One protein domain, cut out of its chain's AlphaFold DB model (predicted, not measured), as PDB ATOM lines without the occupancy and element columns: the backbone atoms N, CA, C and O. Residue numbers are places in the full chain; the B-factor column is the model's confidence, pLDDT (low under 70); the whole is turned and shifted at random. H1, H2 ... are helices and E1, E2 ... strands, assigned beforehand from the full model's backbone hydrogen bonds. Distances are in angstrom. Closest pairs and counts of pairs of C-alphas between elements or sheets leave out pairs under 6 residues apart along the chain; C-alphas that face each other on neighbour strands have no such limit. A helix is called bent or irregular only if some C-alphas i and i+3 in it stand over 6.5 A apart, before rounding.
ATOM      1  N   THR A   2     208.894 264.111 182.859       73.00
ATOM      2  CA  THR A   2     209.590 264.839 183.926       73.00
ATOM      3  C   THR A   2     208.750 264.969 185.201       73.00
ATOM      4  O   THR A   2     209.278 264.917 186.305       73.00
ATOM      5  N   GLU A   3     207.428 265.060 185.062       81.88
ATOM      6  CA  GLU A   3     206.486 265.284 186.158       81.88
ATOM      7  C   GLU A   3     206.406 264.079 187.103       81.88
ATOM      8  O   GLU A   3     206.415 264.249 188.316       81.88
ATOM      9  N   ALA A   4     206.409 262.856 186.564       83.25
ATOM     10  CA  ALA A   4     206.409 261.634 187.372       83.25
ATOM     11  C   ALA A   4     207.750 261.399 188.086       83.25
ATOM     12  O   ALA A   4     207.786 260.850 189.185       83.25
ATOM     13  N   LEU A   5     208.857 261.846 187.485       85.56
ATOM     14  CA  LEU A   5     210.176 261.787 188.117       85.56
ATOM     15  C   LEU A   5     210.281 262.776 189.288       85.56
ATOM     16  O   LEU A   5     210.891 262.443 190.305       85.56
ATOM     17  N   ALA A   6     209.653 263.950 189.172       87.62
ATOM     18  CA  ALA A   6     209.632 264.979 190.211       87.62
ATOM     19  C   ALA A   6     208.598 264.722 191.327       87.62
ATOM     20  O   ALA A   6     208.822 265.147 192.456       87.62
ATOM     21  N   ALA A   7     207.500 264.016 191.039       89.62
ATOM     22  CA  ALA A   7     206.415 263.758 191.990       89.62
ATOM     23  C   ALA A   7     206.870 262.968 193.229       89.62
ATOM     24  O   ALA A   7     207.685 262.055 193.119       89.62
ATOM     25  N   GLU A   8     206.344 263.286 194.408       91.56
ATOM     26  CA  GLU A   8     206.639 262.546 195.638       91.56
ATOM     27  C   GLU A   8     205.914 261.186 195.666       91.56
ATOM     28  O   GLU A   8     204.847 261.019 195.074       91.56
ATOM     29  N   VAL A   9     206.518 260.189 196.320       92.75
ATOM     30  CA  VAL A   9     205.915 258.854 196.459       92.75
ATOM     31  C   VAL A   9     204.710 258.936 197.398       92.75
ATOM     32  O   VAL A   9     204.814 259.510 198.477       92.75
ATOM     33  N   GLY A  10     203.580 258.353 196.998       94.38
ATOM     34  CA  GLY A  10     202.340 258.342 197.781       94.38
ATOM     35  C   GLY A  10     201.508 259.628 197.701       94.38
ATOM     36  O   GLY A  10     200.515 259.763 198.412       94.38
ATOM     37  N   VAL A  11     201.906 260.597 196.866       95.25
ATOM     38  CA  VAL A  11     201.202 261.879 196.719       95.25
ATOM     39  C   VAL A  11     200.478 261.942 195.376       95.25
ATOM     40  O   VAL A  11     201.087 261.817 194.307       95.25
ATOM     41  N   LEU A  12     199.166 262.192 195.423       94.81
ATOM     42  CA  LEU A  12     198.364 262.436 194.226       94.81
ATOM     43  C   LEU A  12     198.825 263.730 193.540       94.81
ATOM     44  O   LEU A  12     198.749 264.817 194.110       94.81
ATOM     45  N   THR A  13     199.286 263.605 192.300       93.56
ATOM     46  CA  THR A  13     199.896 264.677 191.508       93.56
ATOM     47  C   THR A  13     199.088 264.951 190.238       93.56
ATOM     48  O   THR A  13     198.680 264.034 189.521       93.56
ATOM     49  N   GLY A  14     198.890 266.235 189.932       90.00
ATOM     50  CA  GLY A  14     198.262 266.734 188.707       90.00
ATOM     51  C   GLY A  14     197.254 267.860 188.977       90.00
ATOM     52  O   GLY A  14     197.175 268.345 190.105       90.00
ATOM     53  N   PRO A  15     196.491 268.301 187.960       92.69
ATOM     54  CA  PRO A  15     196.427 267.755 186.603       92.69
ATOM     55  C   PRO A  15     197.665 268.096 185.752       92.69
ATOM     56  O   PRO A  15     198.064 269.253 185.658       92.69
ATOM     57  N   VAL A  16     198.249 267.092 185.090       91.50
ATOM     58  CA  VAL A  16     199.370 267.263 184.145       91.50
ATOM     59  C   VAL A  16     198.864 267.173 182.702       91.50
ATOM     60  O   VAL A  16     198.200 266.187 182.373       91.50
ATOM     61  N   PRO A  17     199.160 268.152 181.826       91.19
ATOM     62  CA  PRO A  17     198.717 268.117 180.436       91.19
ATOM     63  C   PRO A  17     199.432 267.019 179.632       91.19
ATOM     64  O   PRO A  17     200.647 266.847 179.711       91.19
ATOM     65  N   ILE A  18     198.670 266.295 178.814       89.06
ATOM     66  CA  ILE A  18     199.157 265.321 177.836       89.06
ATOM     67  C   ILE A  18     198.953 265.913 176.443       89.06
ATOM     68  O   ILE A  18     197.822 266.138 176.008       89.06
ATOM     69  N   THR A  19     200.053 266.133 175.726       90.94
ATOM     70  CA  THR A  19     200.026 266.594 174.335       90.94
ATOM     71  C   THR A  19     199.484 265.500 173.417       90.94
ATOM     72  O   THR A  19     199.903 264.344 173.496       90.94
ATOM     73  N   ALA A  20     198.564 265.874 172.528       90.56
ATOM     74  CA  ALA A  20     198.059 264.977 171.498       90.56
ATOM     75  C   ALA A  20     199.159 264.635 170.479       90.56
ATOM     76  O   ALA A  20     199.955 265.492 170.095       90.56
ATOM     77  N   THR A  21     199.173 263.392 170.010       90.06
ATOM     78  CA  THR A  21     199.994 262.939 168.880       90.06
ATOM     79  C   THR A  21     199.089 262.274 167.839       90.06
ATOM     80  O   THR A  21     197.946 261.940 168.161       90.06
ATOM     81  N   PRO A  22     199.557 262.015 166.603       92.44
ATOM     82  CA  PRO A  22     198.752 261.328 165.583       92.44
ATOM     83  C   PRO A  22     198.169 259.974 166.028       92.44
ATOM     84  O   PRO A  22     197.197 259.500 165.448       92.44
ATOM     85  N   HIS A  23     198.743 259.358 167.067       89.69
ATOM     86  CA  HIS A  23     198.326 258.063 167.609       89.69
ATOM     87  C   HIS A  23     197.823 258.138 169.061       89.69
ATOM     88  O   HIS A  23     197.578 257.099 169.672       89.69
ATOM     89  N   ARG A  24     197.690 259.339 169.648       85.31
ATOM     90  CA  ARG A  24     197.288 259.516 171.051       85.31
ATOM     91  C   ARG A  24     196.452 260.777 171.237       85.31
ATOM     92  O   ARG A  24     196.897 261.876 170.919       85.31
ATOM     93  N   GLN A  25     195.272 260.628 171.832       86.69
ATOM     94  CA  GLN A  25     194.457 261.772 172.239       86.69
ATOM     95  C   GLN A  25     195.143 262.562 173.365       86.69
ATOM     96  O   GLN A  25     195.770 261.982 174.255       86.69
ATOM     97  N   GLY A  26     195.038 263.891 173.302       92.00
ATOM     98  CA  GLY A  26     195.491 264.776 174.375       92.00
ATOM     99  C   GLY A  26     194.548 264.751 175.580       92.00
ATOM    100  O   GLY A  26     193.487 264.131 175.535       92.00
ATOM    101  N   GLY A  27     194.921 265.431 176.663       91.75
ATOM    102  CA  GLY A  27     194.079 265.526 177.858       91.75
ATOM    103  C   GLY A  27     194.853 265.922 179.108       91.75
ATOM    104  O   GLY A  27     195.914 266.536 179.015       91.75
ATOM    105  N   PHE A  28     194.333 265.543 180.274       93.50
ATOM    106  CA  PHE A  28     194.988 265.745 181.565       93.50
ATOM    107  C   PHE A  28     195.135 264.416 182.306       93.50
ATOM    108  O   PHE A  28     194.264 263.553 182.220       93.50
ATOM    109  N   SER A  29     196.232 264.266 183.047       90.69
ATOM    110  CA  SER A  29     196.506 263.108 183.897       90.69
ATOM    111  C   SER A  29     196.540 263.510 185.365       90.69
ATOM    112  O   SER A  29     197.200 264.485 185.726       90.69
ATOM    113  N   LEU A  30     195.893 262.707 186.204       94.19
ATOM    114  CA  LEU A  30     196.104 262.653 187.649       94.19
ATOM    115  C   LEU A  30     196.763 261.308 187.948       94.19
ATOM    116  O   LEU A  30     196.320 260.289 187.416       94.19
ATOM    117  N   PHE A  31     197.840 261.294 188.723       93.25
ATOM    118  CA  PHE A  31     198.556 260.059 189.036       93.25
ATOM    119  C   PHE A  31     199.203 260.119 190.416       93.25
ATOM    120  O   PHE A  31     199.481 261.195 190.936       93.25
ATOM    121  N   GLU A  32     199.477 258.953 190.985       94.88
ATOM    122  CA  GLU A  32     200.224 258.783 192.228       94.88
ATOM    123  C   GLU A  32     201.425 257.880 191.942       94.88
ATOM    124  O   GLU A  32     201.300 256.855 191.265       94.88
ATOM    125  N   VAL A  33     202.607 258.268 192.422       92.62
ATOM    126  CA  VAL A  33     203.806 257.433 192.301       92.62
ATOM    127  C   VAL A  33     203.840 256.471 193.481       92.62
ATOM    128  O   VAL A  33     204.020 256.901 194.613       92.62
ATOM    129  N   LEU A  34     203.697 255.172 193.221       93.44
ATOM    130  CA  LEU A  34     203.697 254.151 194.278       93.44
ATOM    131  C   LEU A  34     205.109 253.787 194.753       93.44
ATOM    132  O   LEU A  34     205.328 253.524 195.929       93.44
ATOM    133  N   GLU A  35     206.078 253.777 193.839       91.06
ATOM    134  CA  GLU A  35     207.463 253.417 194.135       91.06
ATOM    135  C   GLU A  35     208.407 254.118 193.152       91.06
ATOM    136  O   GLU A  35     208.077 254.311 191.978       91.06
ATOM    137  N   LYS A  36     209.607 254.480 193.619       86.44
ATOM    138  CA  LYS A  36     210.708 254.944 192.768       86.44
ATOM    139  C   LYS A  36     211.881 253.984 192.874       86.44
ATOM    140  O   LYS A  36     212.322 253.643 193.967       86.44
ATOM    141  N   THR A  37     212.434 253.598 191.728       81.19
ATOM    142  CA  THR A  37     213.711 252.879 191.718       81.19
ATOM    143  C   THR A  37     214.822 253.835 192.174       81.19
ATOM    144  O   THR A  37     214.858 254.967 191.685       81.19
ATOM    145  N   PRO A  38     215.723 253.420 193.084       73.62
ATOM    146  CA  PRO A  38     216.816 254.265 193.548       73.62
ATOM    147  C   PRO A  38     217.673 254.773 192.384       73.62
ATOM    148  O   PRO A  38     218.004 254.015 191.476       73.62
ATOM    149  N   GLU A  39     218.078 256.040 192.460       69.06
ATOM    150  CA  GLU A  39     218.884 256.725 191.437       69.06
ATOM    151  C   GLU A  39     220.306 256.153 191.310       69.06
ATOM    152  O   GLU A  39     220.977 256.331 190.295       69.06
ATOM    153  N   LYS A  40     220.774 255.415 192.327       72.75
ATOM    154  CA  LYS A  40     222.095 254.792 192.284       72.75
ATOM    155  C   LYS A  40     222.144 253.759 191.154       72.75
ATOM    156  O   LYS A  40     221.282 252.875 191.115       72.75
ATOM    157  N   PRO A  41     223.163 253.818 190.276       70.56
ATOM    158  CA  PRO A  41     223.335 252.807 189.250       70.56
ATOM    159  C   PRO A  41     223.397 251.439 189.922       70.56
ATOM    160  O   PRO A  41     224.167 251.211 190.859       70.56
ATOM    161  N   LYS A  42     222.530 250.536 189.465       78.12
ATOM    162  CA  LYS A  42     222.532 249.153 189.930       78.12
ATOM    163  C   LYS A  42     223.908 248.536 189.620       78.12
ATOM    164  O   LYS A  42     224.485 248.867 188.579       78.12
ATOM    165  N   PRO A  43     224.432 247.643 190.479       84.44
ATOM    166  CA  PRO A  43     225.680 246.936 190.206       84.44
ATOM    167  C   PRO A  43     225.657 246.284 188.823       84.44
ATOM    168  O   PRO A  43     224.610 245.796 188.395       84.44
ATOM    169  N   TYR A  44     226.806 246.253 188.143       80.44
ATOM    170  CA  TYR A  44     226.921 245.749 186.770       80.44
ATOM    171  C   TYR A  44     226.264 244.372 186.592       80.44
ATOM    172  O   TYR A  44     225.462 244.187 185.677       80.44
ATOM    173  N   ASP A  45     226.495 243.449 187.525       87.38
ATOM    174  CA  ASP A  45     225.945 242.088 187.487       87.38
ATOM    175  C   ASP A  45     224.408 242.050 187.496       87.38
ATOM    176  O   ASP A  45     223.799 241.157 186.907       87.38
ATOM    177  N   ALA A  46     223.760 243.047 188.108       82.94
ATOM    178  CA  ALA A  46     222.304 243.152 188.162       82.94
ATOM    179  C   ALA A  46     221.694 243.693 186.856       82.94
ATOM    180  O   ALA A  46     220.506 243.484 186.607       82.94
ATOM    181  N   VAL A  47     222.480 244.384 186.020       85.81
ATOM    182  CA  VAL A  47     221.992 245.053 184.796       85.81
ATOM    183  C   VAL A  47     222.612 244.533 183.508       85.81
ATOM    184  O   VAL A  47     222.091 244.834 182.436       85.81
ATOM    185  N   VAL A  48     223.664 243.714 183.570       90.94
ATOM    186  CA  VAL A  48     224.414 243.237 182.396       90.94
ATOM    187  C   VAL A  48     223.517 242.592 181.337       90.94
ATOM    188  O   VAL A  48     223.703 242.822 180.143       90.94
ATOM    189  N   LYS A  49     222.488 241.844 181.755       88.12
ATOM    190  CA  LYS A  49     221.513 241.235 180.835       88.12
ATOM    191  C   LYS A  49     220.690 242.289 180.096       88.12
ATOM    192  O   LYS A  49     220.506 242.181 178.889       88.12
ATOM    193  N   GLN A  50     220.221 243.308 180.812       87.00
ATOM    194  CA  GLN A  50     219.420 244.388 180.246       87.00
ATOM    195  C   GLN A  50     220.267 245.277 179.329       87.00
ATOM    196  O   GLN A  50     219.833 245.610 178.231       87.00
ATOM    197  N   VAL A  51     221.499 245.592 179.737       88.31
ATOM    198  CA  VAL A  51     222.463 246.337 178.915       88.31
ATOM    199  C   VAL A  51     222.773 245.575 177.631       88.31
ATOM    200  O   VAL A  51     222.670 246.146 176.548       88.31
ATOM    201  N   ARG A  52     223.083 244.273 177.724       92.12
ATOM    202  CA  ARG A  52     223.338 243.431 176.549       92.12
ATOM    203  C   ARG A  52     222.127 243.394 175.621       92.12
ATOM    204  O   ARG A  52     222.300 243.543 174.421       92.12
ATOM    205  N   TYR A  53     220.921 243.234 176.163       92.50
ATOM    206  CA  TYR A  53     219.697 243.240 175.364       92.50
ATOM    207  C   TYR A  53     219.544 244.537 174.561       92.50
ATOM    208  O   TYR A  53     219.351 244.487 173.347       92.50
ATOM    209  N   TRP A  54     219.667 245.695 175.217       90.62
ATOM    210  CA  TRP A  54     219.526 246.985 174.542       90.62
ATOM    211  C   TRP A  54     220.635 247.240 173.527       90.62
ATOM    212  O   TRP A  54     220.356 247.752 172.446       90.62
ATOM    213  N   TRP A  55     221.864 246.825 173.840       92.81
ATOM    214  CA  TRP A  55     222.979 246.878 172.901       92.81
ATOM    215  C   TRP A  55     222.700 246.042 171.650       92.81
ATOM    216  O   TRP A  55     222.784 246.548 170.534       92.81
ATOM    217  N   THR A  56     222.294 244.780 171.828       93.81
ATOM    218  CA  THR A  56     221.941 243.888 170.719       93.81
ATOM    219  C   THR A  56     220.802 244.464 169.886       93.81
ATOM    220  O   THR A  56     220.902 244.482 168.665       93.81
ATOM    221  N   LYS A  57     219.750 244.999 170.518       91.94
ATOM    222  CA  LYS A  57     218.629 245.611 169.792       91.94
ATOM    223  C   LYS A  57     219.032 246.853 169.002       91.94
ATOM    224  O   LYS A  57     218.541 247.044 167.892       91.94
ATOM    225  N   GLY A  58     219.920 247.680 169.551       94.19
ATOM    226  CA  GLY A  58     220.473 248.829 168.836       94.19
ATOM    227  C   GLY A  58     221.249 248.403 167.589       94.19
ATOM    228  O   GLY A  58     221.030 248.948 166.508       94.19
ATOM    229  N   GLU A  59     222.092 247.382 167.727       96.38
ATOM    230  CA  GLU A  59     222.920 246.880 166.631       96.38
ATOM    231  C   GLU A  59     222.103 246.156 165.550       96.38
ATOM    232  O   GLU A  59     222.320 246.377 164.359       96.38
ATOM    233  N   GLU A  60     221.104 245.356 165.938       95.44
ATOM    234  CA  GLU A  60     220.158 244.732 165.001       95.44
ATOM    235  C   GLU A  60     219.435 245.781 164.147       95.44
ATOM    236  O   GLU A  60     219.355 245.636 162.928       95.44
ATOM    237  N   ASN A  61     218.954 246.863 164.768       94.69
ATOM    238  CA  ASN A  61     218.280 247.944 164.047       94.69
ATOM    239  C   ASN A  61     219.221 248.664 163.074       94.69
ATOM    240  O   ASN A  61     218.810 248.983 161.957       94.69
ATOM    241  N   ARG A  62     220.479 248.902 163.470       96.50
ATOM    242  CA  ARG A  62     221.490 249.509 162.594       96.50
ATOM    243  C   ARG A  62     221.716 248.651 161.349       96.50
ATOM    244  O   ARG A  62     221.586 249.146 160.232       96.50
ATOM    245  N   LEU A  63     221.990 247.360 161.546       95.94
ATOM    246  CA  LEU A  63     222.245 246.412 160.457       95.94
ATOM    247  C   LEU A  63     221.032 246.241 159.535       95.94
ATOM    248  O   LEU A  63     221.190 246.138 158.318       95.94
ATOM    249  N   TYR A  64     219.823 246.221 160.102       94.56
ATOM    250  CA  TYR A  64     218.591 246.147 159.325       94.56
ATOM    251  C   TYR A  64     218.422 247.368 158.417       94.56
ATOM    252  O   TYR A  64     218.179 247.209 157.222       94.56
ATOM    253  N   ASN A  65     218.605 248.579 158.950       93.50
ATOM    254  CA  ASN A  65     218.493 249.802 158.155       93.50
ATOM    255  C   ASN A  65     219.528 249.828 157.018       93.50
ATOM    256  O   ASN A  65     219.161 250.054 155.869       93.50
ATOM    257  N   GLU A  66     220.784 249.466 157.299       96.12
ATOM    258  CA  GLU A  66     221.837 249.364 156.275       96.12
ATOM    259  C   GLU A  66     221.534 248.316 155.194       96.12
ATOM    260  O   GLU A  66     221.934 248.458 154.035       96.12
ATOM    261  N   LEU A  67     220.859 247.221 155.546       92.88
ATOM    262  CA  LEU A  67     220.398 246.240 154.568       92.88
ATOM    263  C   LEU A  67     219.302 246.829 153.673       92.88
ATOM    264  O   LEU A  67     219.374 246.678 152.454       92.88
ATOM    265  N   ILE A  68     218.306 247.490 154.263       90.88
ATOM    266  CA  ILE A  68     217.198 248.096 153.519       90.88
ATOM    267  C   ILE A  68     217.700 249.185 152.573       90.88
ATOM    268  O   ILE A  68     217.287 249.199 151.413       90.88
ATOM    269  N   ASP A  69     218.617 250.041 153.021       92.38
ATOM    270  CA  ASP A  69     219.190 251.100 152.187       92.38
ATOM    271  C   ASP A  69     219.945 250.517 150.989       92.38
ATOM    272  O   ASP A  69     219.685 250.902 149.849       92.38
ATOM    273  N   ARG A  70     220.784 249.495 151.211       90.06
ATOM    274  CA  ARG A  70     221.486 248.797 150.121       90.06
ATOM    275  C   ARG A  70     220.536 248.113 149.147       90.06
ATOM    276  O   ARG A  70     220.788 248.116 147.946       90.06
ATOM    277  N   LEU A  71     219.460 247.497 149.636       87.38
ATOM    278  CA  LEU A  71     218.454 246.881 148.767       87.38
ATOM    279  C   LEU A  71     217.715 247.936 147.948       87.38
ATOM    280  O   LEU A  71     217.482 247.726 146.760       87.38
ATOM    281  N   ARG A  72     217.378 249.073 148.564       85.06
ATOM    282  CA  ARG A  72     216.738 250.189 147.873       85.06
ATOM    283  C   ARG A  72     217.647 250.762 146.796       85.06
ATOM    284  O   ARG A  72     217.154 251.021 145.712       85.06
ATOM    285  N   GLU A  73     218.939 250.916 147.061       86.81
ATOM    286  CA  GLU A  73     219.916 251.369 146.067       86.81
ATOM    287  C   GLU A  73     220.087 250.344 144.938       86.81
ATOM    288  O   GLU A  73     219.965 250.680 143.763       86.81
ATOM    289  N   LYS A  74     220.281 249.066 145.283       83.75
ATOM    290  CA  LYS A  74     220.468 247.977 144.313       83.75
ATOM    291  C   LYS A  74     219.273 247.798 143.375       83.75
ATOM    292  O   LYS A  74     219.448 247.411 142.223       83.75
ATOM    293  N   HIS A  75     218.068 248.007 143.892       79.00
ATOM    294  CA  HIS A  75     216.816 247.848 143.158       79.00
ATOM    295  C   HIS A  75     216.157 249.185 142.811       79.00
ATOM    296  O   HIS A  75     215.018 249.189 142.340       79.00
ATOM    297  N   ALA A  76     216.847 250.311 143.015       73.12
ATOM    298  CA  ALA A  76     216.407 251.586 142.483       73.12
ATOM    299  C   ALA A  76     216.381 251.427 140.963       73.12
ATOM    300  O   ALA A  76     217.405 251.129 140.348       73.12
TER     301      ALA A  76
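What this domain is: This is residues 2 to 76 of the 95 residues of an uncharacterized protein of Gemmatimonadetes bacterium (UniProt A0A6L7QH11). From Thr 2 on, a short helix H1 and the hairpin of E1 and E2 make a small head, and a long link leads to one long helix, H2, an arm that stands free, in a wide open V. The printed part has 75 residues, with named elements in the order H1, E1, E2, H2, and its class is mixed. It is extended, radius of gyration of the C-alphas 20.2 A, and flat, 57 by 40 by 12 A.

How they stand to each other: Look at H1, residues 2 to 6, and E1, residues 12 to 18: their closest C-alphas, Glu 3 and Val 16, are 7.7 A apart. E2, residues 27 to 32, is antiparallel to E1 at 154 degrees, a hairpin; N 13 and O 31, 2.8 A, are within hydrogen-bond range. H2, residues 44 to 74, is apart from H1 and E1. Every O i to N i+4 pair is within hydrogen-bond range in H1, 25 of 27 in H2.

Where its parts are: Find C-alpha 2 at (209.590, 264.839, 183.926), where H1 begins. E1 spans 16.7 A, E2 17.0 A. H2 runs 43.0 A to C-alpha 74 at (220.468, 247.977, 144.313), with a kink of 29 degrees near residue 51; it is irregular, C-alphas 46 and 49 being 7.6 A apart.

The domain as a whole: The farthest C-alphas, Val 11 and Lys 74, are 57.5 A apart. The printed part has no cut; the E2 to H2 link is long. Residue 39 is under 70 in pLDDT.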